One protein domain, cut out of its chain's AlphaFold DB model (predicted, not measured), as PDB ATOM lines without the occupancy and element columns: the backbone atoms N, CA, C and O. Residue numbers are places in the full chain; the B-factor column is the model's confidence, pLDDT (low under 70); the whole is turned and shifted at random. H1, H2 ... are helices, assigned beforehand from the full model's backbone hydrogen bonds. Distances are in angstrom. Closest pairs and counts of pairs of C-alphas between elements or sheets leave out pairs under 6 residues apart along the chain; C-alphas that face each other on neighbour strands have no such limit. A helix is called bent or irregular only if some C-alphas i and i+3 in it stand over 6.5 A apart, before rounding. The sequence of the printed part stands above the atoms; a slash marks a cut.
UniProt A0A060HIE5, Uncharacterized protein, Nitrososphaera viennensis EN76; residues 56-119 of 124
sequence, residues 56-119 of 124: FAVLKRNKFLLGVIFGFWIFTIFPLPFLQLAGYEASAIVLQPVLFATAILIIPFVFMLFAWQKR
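This is residues 56 to 119 of the 124 residues of an uncharacterized protein of Nitrososphaera viennensis EN76 (UniProt A0A060HIE5). What is the overall shape? It is a loose, narrow U: the long helix H4 makes one limb over the length of a rod, and H2, followed by the short H3, makes the other, running back beside it with few contacts, while H1 is turned crosswise near the last residues of H4. Residues 82 to 87, of which 82 to 85 belong to H3, stand free near the turn of the U. What is it made of, and how large is it? The printed part has 64 residues with four named helices, in the order H1, H2, H3, H4, and no named strand; the class is all helix. The whole is loose, with a radius of gyration of the C-alphas of 14.9 A and spans of 45 by 20 by 13 A.

What touches the longest helix? H4, residues 92 to 118, touches H2, residues 63 to 77, and the closest C-alphas are those of Ile 77 and Thr 102, 6.0 A apart. H2 touches H4 with residue 77 alone, and H4 touches H2 with residues 98 to 102 alone; the two run opposite ways at a shallow tilt of 19 degrees. Where does the first helix sit? H1, residues 56 to 61, and H4 only just touch, with 3 pairs of C-alphas within 8 A, the closest being Val 58 and Gln 117 at 6.8 A, and H4 takes part with residues 113 to 117 alone; their lines are about perpendicular, at 86 degrees. H1 and H2 are close but not clearly touching, the closest C-alphas being those of Leu 59 and Leu 66, 7.5 A apart. And the third? H3, residues 79 to 85, and H4 are near each other, with 6 pairs of C-alphas within 10 A; H2 and H3 meet only through their link, and H1 and H3 are apart. What do the backbones show? In H1, H2 and H3 every O i to N i+4 pair is within hydrogen-bond range, in H4 16 of 23.

Where does H4 run? It goes from C-alpha 92 at (94.149, 86.816, 113.411) to C-alpha 118 at (67.716, 89.664, 82.994), 40.4 A. It is irregular, but only just: C-alphas 94 and 97 are 6.7 A apart. How long are the others? H2 measures 20.3 A, H3 9.7 A, and H1, which begins at C-alpha 56 at (65.445, 96.426, 95.455), 8.6 A.

How far does it reach? The two C-alphas farthest apart are those of Gly 87 and Lys 118, at 46.2 A. Are there cuts or long links? The printed part has no cut; the links H1 to H2 and H2 to H3 are tight, and H3 to H4 is short. Where is confidence low? The mean pLDDT of the printed part is 74.0, and residues 75 to 85, 89 to 95 and 117 to 119 are under 70.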
ATOM      1  N   PHE A  56      66.359  96.668  94.341       78.88
ATOM      2  CA  PHE A  56      65.445  96.426  95.455       78.88
ATOM      3  C   PHE A  56      64.328  95.433  95.095       78.88
ATOM      4  O   PHE A  56      63.908  94.617  95.916       78.88
ATOM      5  N   ALA A  57      63.863  95.457  93.842       77.50
ATOM      6  CA  ALA A  57      62.865  94.520  93.337       77.50
ATOM      7  C   ALA A  57      63.427  93.092  93.207       77.50
ATOM      8  O   ALA A  57      62.691  92.144  93.490       77.50
ATOM      9  N   VAL A  58      64.707  92.941  92.831       79.12
ATOM     10  CA  VAL A  58      65.435  91.653  92.854       79.12
ATOM     11  C   VAL A  58      65.507  91.130  94.285       79.12
ATOM     12  O   VAL A  58      65.073  90.010  94.553       79.12
ATOM     13  N   LEU A  59      65.983  91.969  95.210       79.12
ATOM     14  CA  LEU A  59      66.144  91.616  96.619       79.12
ATOM     15  C   LEU A  59      64.821  91.158  97.236       79.12
ATOM     16  O   LEU A  59      64.752  90.109  97.868       79.12
ATOM     17  N   LYS A  60      63.741  91.908  96.994       80.00
ATOM     18  CA  LYS A  60      62.415  91.599  97.539       80.00
ATOM     19  C   LYS A  60      61.838  90.288  97.000       80.00
ATOM     20  O   LYS A  60      61.153  89.590  97.744       80.00
ATOM     21  N   ARG A  61      62.089  89.958  95.726       75.69
ATOM     22  CA  ARG A  61      61.624  88.704  95.101       75.69
ATOM     23  C   ARG A  61      62.398  87.497  95.599       75.69
ATOM     24  O   ARG A  61      61.796  86.472  95.887       75.69
ATOM     25  N   ASN A  62      63.706  87.654  95.756       80.38
ATOM     26  CA  ASN A  62      64.604  86.557  96.090       80.38
ATOM     27  C   ASN A  62      64.989  86.549  97.576       80.38
ATOM     28  O   ASN A  62      65.937  85.869  97.944       80.38
ATOM     29  N   LYS A  63      64.263  87.276  98.442       82.06
ATOM     30  CA  LYS A  63      64.622  87.481  99.858       82.06
ATOM     31  C   LYS A  63      64.873  86.182 100.626       82.06
ATOM     32  O   LYS A  63      65.770  86.136 101.454       82.06
ATOM     33  N   PHE A  64      64.098  85.135 100.339       81.44
ATOM     34  CA  PHE A  64      64.254  83.832 100.982       81.44
ATOM     35  C   PHE A  64      65.566  83.171 100.559       81.44
ATOM     36  O   PHE A  64      66.376  82.800 101.398       81.44
ATOM     37  N   LEU A  65      65.807  83.102  99.249       80.56
ATOM     38  CA  LEU A  65      66.994  82.467  98.690       80.56
ATOM     39  C   LEU A  65      68.271  83.254  99.030       80.56
ATOM     40  O   LEU A  65      69.284  82.659  99.374       80.56
ATOM     41  N   LEU A  66      68.193  84.587  99.040       83.06
ATOM     42  CA  LEU A  66      69.249  85.459  99.555       83.06
ATOM     43  C   LEU A  66      69.493  85.244 101.051       83.06
ATOM     44  O   LEU A  66      70.644  85.238 101.466       83.06
ATOM     45  N   GLY A  67      68.442  85.027 101.847       83.75
ATOM     46  CA  GLY A  67      68.566  84.688 103.265       83.75
ATOM     47  C   GLY A  67      69.284  83.357 103.492       83.75
ATOM     48  O   GLY A  67      70.179  83.290 104.327       83.75
ATOM     49  N   VAL A  68      68.956  82.323 102.711       82.62
ATOM     50  CA  VAL A  68      69.642  81.016 102.760       82.62
ATOM     51  C   VAL A  68      71.112  81.153 102.369       82.62
ATOM     52  O   VAL A  68      71.983  80.659 103.080       82.62
ATOM     53  N   ILE A  69      71.397  81.865 101.274       82.25
ATOM     54  CA  ILE A  69      72.769  82.147 100.832       82.25
ATOM     55  C   ILE A  69      73.538  82.887 101.924       82.25
ATOM     56  O   ILE A  69      74.654  82.504 102.246       82.25
ATOM     57  N   PHE A  70      72.943  83.923 102.509       82.62
ATOM     58  CA  PHE A  70      73.572  84.719 103.554       82.62
ATOM     59  C   PHE A  70      73.840  83.901 104.823       82.62
ATOM     60  O   PHE A  70      74.924  83.995 105.388       82.62
ATOM     61  N   GLY A  71      72.898  83.049 105.239       79.81
ATOM     62  CA  GLY A  71      73.086  82.138 106.369       79.81
ATOM     63  C   GLY A  71      74.210  81.128 106.126       79.81
ATOM     64  O   GLY A  71      75.091  80.972 106.969       79.81
ATOM     65  N   PHE A  72      74.229  80.498 104.947       77.56
ATOM     66  CA  PHE A  72      75.317  79.609 104.534       77.56
ATOM     67  C   PHE A  72      76.663  80.342 104.495       77.56
ATOM     68  O   PHE A  72      77.676  79.814 104.950       77.56
ATOM     69  N   TRP A  73      76.672  81.576 103.995       75.31
ATOM     70  CA  TRP A  73      77.862  82.414 103.925       75.31
ATOM     71  C   TRP A  73      78.391  82.731 105.327       75.31
ATOM     72  O   TRP A  73      79.545  82.442 105.602       75.31
ATOM     73  N   ILE A  74      77.555  83.201 106.262       74.00
ATOM     74  CA  ILE A  74      77.970  83.438 107.658       74.00
ATOM     75  C   ILE A  74      78.560  82.173 108.289       74.00
ATOM     76  O   ILE A  74      79.613  82.243 108.915       74.00
ATOM     77  N   PHE A  75      77.914  81.020 108.106       68.94
ATOM     78  CA  PHE A  75      78.384  79.761 108.682       68.94
ATOM     79  C   PHE A  75      79.738  79.316 108.110       68.94
ATOM     80  O   PHE A  75      80.607  78.862 108.849       68.94
ATOM     81  N   THR A  76      79.934  79.458 106.798       67.69
ATOM     82  CA  THR A  76      81.154  78.999 106.113       67.69
ATOM     83  C   THR A  76      82.341  79.945 106.261       67.69
ATOM     84  O   THR A  76      83.484  79.498 106.237       67.69
ATOM     85  N   ILE A  77      82.090  81.243 106.415       66.12
ATOM     86  CA  ILE A  77      83.123  82.287 106.383       66.12
ATOM     87  C   ILE A  77      83.407  82.890 107.749       66.12
ATOM     88  O   ILE A  77      84.520  83.341 108.006       66.12
ATOM     89  N   PHE A  78      82.433  82.871 108.651       67.12
ATOM     90  CA  PHE A  78      82.601  83.310 110.030       67.12
ATOM     91  C   PHE A  78      82.515  82.106 110.980       67.12
ATOM     92  O   PHE A  78      81.644  82.066 111.846       67.12
ATOM     93  N   PRO A  79      83.428  81.116 110.880       64.31
ATOM     94  CA  PRO A  79      83.485  80.043 111.860       64.31
ATOM     95  C   PRO A  79      84.016  80.562 113.200       64.31
ATOM     96  O   PRO A  79      83.785  79.931 114.215       64.31
ATOM     97  N   LEU A  80      84.698  81.715 113.230       62.91
ATOM     98  CA  LEU A  80      85.378  82.264 114.407       62.91
ATOM     99  C   LEU A  80      84.501  82.373 115.662       62.91
ATOM    100  O   LEU A  80      84.907  81.819 116.676       62.91
ATOM    101  N   PRO A  81      83.314  83.010 115.635       66.00
ATOM    102  CA  PRO A  81      82.444  83.052 116.805       66.00
ATOM    103  C   PRO A  81      82.042  81.648 117.262       66.00
ATOM    104  O   PRO A  81      81.995  81.390 118.457       66.00
ATOM    105  N   PHE A  82      81.813  80.722 116.325       66.50
ATOM    106  CA  PHE A  82      81.468  79.330 116.627       66.50
ATOM    107  C   PHE A  82      82.659  78.527 117.167       66.50
ATOM    108  O   PHE A  82      82.484  77.712 118.062       66.50
ATOM    109  N   LEU A  83      83.868  78.779 116.669       69.44
ATOM    110  CA  LEU A  83      85.115  78.167 117.124       69.44
ATOM    111  C   LEU A  83      85.506  78.694 118.507       69.44
ATOM    112  O   LEU A  83      85.890  77.908 119.364       69.44
ATOM    113  N   GLN A  84      85.334  79.993 118.750       68.88
ATOM    114  CA  GLN A  84      85.517  80.620 120.060       68.88
ATOM    115  C   GLN A  84      84.472  80.120 121.066       68.88
ATOM    116  O   GLN A  84      84.833  79.767 122.185       68.88
ATOM    117  N   LEU A  85      83.199  80.001 120.662       69.12
ATOM    118  CA  LEU A  85      82.150  79.345 121.459       69.12
ATOM    119  C   LEU A  85      82.476  77.869 121.747       69.12
ATOM    120  O   LEU A  85      82.109  77.362 122.802       69.12
ATOM    121  N   ALA A  86      83.175  77.190 120.835       70.81
ATOM    122  CA  ALA A  86      83.652  75.818 121.000       70.81
ATOM    123  C   ALA A  86      85.004  75.709 121.743       70.81
ATOM    124  O   ALA A  86      85.523  74.604 121.883       70.81
ATOM    125  N   GLY A  87      85.568  76.822 122.232       74.44
ATOM    126  CA  GLY A  87      86.779  76.841 123.061       74.44
ATOM    127  C   GLY A  87      88.113  76.868 122.304       74.44
ATOM    128  O   GLY A  87      89.153  76.627 122.911       74.44
ATOM    129  N   TYR A  88      88.119  77.155 121.001       73.25
ATOM    130  CA  TYR A  88      89.347  77.267 120.207       73.25
ATOM    131  C   TYR A  88      89.892  78.703 120.192       73.25
ATOM    132  O   TYR A  88      89.215  79.635 119.747       73.25
ATOM    133  N   GLU A  89      91.153  78.883 120.599       69.69
ATOM    134  CA  GLU A  89      91.870  80.157 120.465       69.69
ATOM    135  C   GLU A  89      92.408  80.330 119.039       69.69
ATOM    136  O   GLU A  89      93.457  79.808 118.664       69.69
ATOM    137  N   ALA A  90      91.665  81.056 118.206       63.66
ATOM    138  CA  ALA A  90      92.067  81.356 116.838       63.66
ATOM    139  C   ALA A  90      92.710  82.751 116.746       63.66
ATOM    140  O   ALA A  90      92.085  83.761 117.072       63.66
ATOM    141  N   SER A  91      93.962  82.811 116.276       66.88
ATOM    142  CA  SER A  91      94.703  84.061 116.061       66.88
ATOM    143  C   SER A  91      94.373  84.708 114.705       66.88
ATOM    144  O   SER A  91      94.013  84.032 113.739       66.88
ATOM    145  N   ALA A  92      94.527  86.035 114.599       61.78
ATOM    146  CA  ALA A  92      94.149  86.816 113.411       61.78
ATOM    147  C   ALA A  92      94.880  86.414 112.108       61.78
ATOM    148  O   ALA A  92      94.367  86.652 111.018       61.78
ATOM    149  N   ILE A  93      96.044  85.761 112.199       67.06
ATOM    150  CA  ILE A  93      96.805  85.258 111.038       67.06
ATOM    151  C   ILE A  93      96.076  84.083 110.365       67.06
ATOM    152  O   ILE A  93      96.091  83.952 109.142       67.06
ATOM    153  N   VAL A  94      95.356  83.271 111.143       66.50
ATOM    154  CA  VAL A  94      94.542  82.154 110.630       66.50
ATOM    155  C   VAL A  94      93.301  82.663 109.880       66.50
ATOM    156  O   VAL A  94      92.714  81.942 109.078       66.50
ATOM    157  N   LEU A  95      92.917  83.927 110.085       67.69
ATOM    158  CA  LEU A  95      91.737  84.534 109.471       67.69
ATOM    159  C   LEU A  95      91.973  84.983 108.021       67.69
ATOM    160  O   LEU A  95      91.033  85.066 107.233       67.69
ATOM    161  N   GLN A  96      93.222  85.254 107.643       70.94
ATOM    162  CA  GLN A  96      93.565  85.797 106.328       70.94
ATOM    163  C   GLN A  96      93.135  84.883 105.159       70.94
ATOM    164  O   GLN A  96      92.466  85.374 104.246       70.94
ATOM    165  N   PRO A  97      93.410  83.561 105.182       74.69
ATOM    166  CA  PRO A  97      92.945  82.636 104.146       74.69
ATOM    167  C   PRO A  97      91.418  82.572 104.054       74.69
ATOM    168  O   PRO A  97      90.867  82.500 102.956       74.69
ATOM    169  N   VAL A  98      90.733  82.651 105.200       72.25
ATOM    170  CA  VAL A  98      89.268  82.653 105.263       72.25
ATOM    171  C   VAL A  98      88.726  83.898 104.567       72.25
ATOM    172  O   VAL A  98      87.869  83.769 103.701       72.25
ATOM    173  N   LEU A  99      89.276  85.087 104.836       71.94
ATOM    174  CA  LEU A  99      88.871  86.340 104.181       71.94
ATOM    175  C   LEU A  99      89.116  86.335 102.663       71.94
ATOM    176  O   LEU A  99      88.294  86.849 101.902       71.94
ATOM    177  N   PHE A 100      90.203  85.722 102.190       74.62
ATOM    178  CA  PHE A 100      90.434  85.568 100.751       74.62
ATOM    179  C   PHE A 100      89.441  84.598 100.107       74.62
ATOM    180  O   PHE A 100      88.830  84.934  99.090       74.62
ATOM    181  N   ALA A 101      89.222  83.429 100.716       76.38
ATOM    182  CA  ALA A 101      88.227  82.468 100.245       76.38
ATOM    183  C   ALA A 101      86.829  83.105 100.199       76.38
ATOM    184  O   ALA A 101      86.105  82.974  99.215       76.38
ATOM    185  N   THR A 102      86.498  83.893 101.218       72.56
ATOM    186  CA  THR A 102      85.272  84.687 101.317       72.56
ATOM    187  C   THR A 102      85.068  85.612 100.122       72.56
ATOM    188  O   THR A 102      84.009  85.598  99.492       72.56
ATOM    189  N   ALA A 103      86.081  86.424  99.808       75.69
ATOM    190  CA  ALA A 103      86.015  87.399  98.728       75.69
ATOM    191  C   ALA A 103      85.815  86.715  97.368       75.69
ATOM    192  O   ALA A 103      85.010  87.173  96.557       75.69
ATOM    193  N   ILE A 104      86.487  85.581  97.148       82.50
ATOM    194  CA  ILE A 104      86.358  84.787  95.920       82.50
ATOM    195  C   ILE A 104      84.960  84.166  95.820       82.50
ATOM    196  O   ILE A 104      84.333  84.212  94.761       82.50
ATOM    197  N   LEU A 105      84.427  83.639  96.923       78.88
ATOM    198  CA  LEU A 105      83.109  83.006  96.950       78.88
ATOM    199  C   LEU A 105      81.958  83.997  96.729       78.88
ATOM    200  O   LEU A 105      80.901  83.579  96.268       78.88
ATOM    201  N   ILE A 106      82.143  85.301  96.977       78.19
ATOM    202  CA  ILE A 106      81.135  86.338  96.674       78.19
ATOM    203  C   ILE A 106      80.924  86.516  95.159       78.19
ATOM    204  O   ILE A 106      79.812  86.820  94.720       78.19
ATOM    205  N   ILE A 107      81.964  86.303  94.350       81.25
ATOM    206  CA  ILE A 107      81.961  86.553  92.901       81.25
ATOM    207  C   ILE A 107      80.767  85.887  92.182       81.25
ATOM    208  O   ILE A 107      80.004  86.606  91.525       81.25
ATOM    209  N   PRO A 108      80.516  84.566  92.306       81.06
ATOM    210  CA  PRO A 108      79.374  83.925  91.649       81.06
ATOM    211  C   PRO A 108      78.018  84.492  92.089       81.06
ATOM    212  O   PRO A 108      77.107  84.578  91.265       81.06
ATOM    213  N   PHE A 109      77.869  84.943  93.339       78.31
ATOM    214  CA  PHE A 109      76.622  85.556  93.810       78.31
ATOM    215  C   PHE A 109      76.362  86.911  93.154       78.31
ATOM    216  O   PHE A 109      75.225  87.215  92.787       78.31
ATOM    217  N   VAL A 110      77.410  87.704  92.932       78.94
ATOM    218  CA  VAL A 110      77.311  88.975  92.203       78.94
ATOM    219  C   VAL A 110      76.873  88.728  90.758       78.94
ATOM    220  O   VAL A 110      75.920  89.350  90.283       78.94
ATOM    221  N   PHE A 111      77.486  87.761  90.068       81.19
ATOM    222  CA  PHE A 111      77.067  87.379  88.715       81.19
ATOM    223  C   PHE A 111      75.636  86.828  88.671       81.19
ATOM    224  O   PHE A 111      74.877  87.155  87.755       81.19
ATOM    225  N   MET A 112      75.234  86.046  89.674       79.25
ATOM    226  CA  MET A 112      73.872  85.524  89.799       79.25
ATOM    227  C   MET A 112      72.843  86.652  89.955       79.25
ATOM    228  O   MET A 112      71.812  86.638  89.279       79.25
ATOM    229  N   LEU A 113      73.139  87.672  90.766       76.25
ATOM    230  CA  LEU A 113      72.292  88.860  90.908       76.25
ATOM    231  C   LEU A 113      72.125  89.603  89.575       76.25
ATOM    232  O   LEU A 113      71.000  89.950  89.205       76.25
ATOM    233  N   PHE A 114      73.211  89.791  88.817       76.75
ATOM    234  CA  PHE A 114      73.144  90.386  87.478       76.75
ATOM    235  C   PHE A 114      72.339  89.528  86.489       76.75
ATOM    236  O   PHE A 114      71.582  90.062  85.674       76.75
ATOM    237  N   ALA A 115      72.454  88.202  86.561       73.69
ATOM    238  CA  ALA A 115      71.692  87.289  85.713       73.69
ATOM    239  C   ALA A 115      70.189  87.308  86.040       73.69
ATOM    240  O   ALA A 115      69.360  87.318  85.126       73.69
ATOM    241  N   TRP A 116      69.812  87.385  87.320       73.06
ATOM    242  CA  TRP A 116      68.410  87.505  87.739       73.06
ATOM    243  C   TRP A 116      67.760  88.826  87.348       73.06
ATOM    244  O   TRP A 116      66.548  88.870  87.168       73.06
ATOM    245  N   GLN A 117      68.532  89.895  87.143       68.06
ATOM    246  CA  GLN A 117      67.973  91.116  86.562       68.06
ATOM    247  C   GLN A 117      67.456  90.908  85.133       68.06
ATOM    248  O   GLN A 117      66.534  91.608  84.714       68.06
ATOM    249  N   LYS A 118      68.029  89.943  84.401       64.50
ATOM    250  CA  LYS A 118      67.716  89.664  82.994       64.50
ATOM    251  C   LYS A 118      66.689  88.546  82.792       64.50
ATOM    252  O   LYS A 118      66.112  88.474  81.714       64.50
ATOM    253  N   ARG A 119      66.459  87.673  83.780       61.53
ATOM    254  CA  ARG A 119      65.567  86.505  83.650       61.53
ATOM    255  C   ARG A 119      64.361  86.630  84.568       61.53
ATOM    256  O   ARG A 119      64.518  86.750  85.780       61.53
TER     257      ARG A 119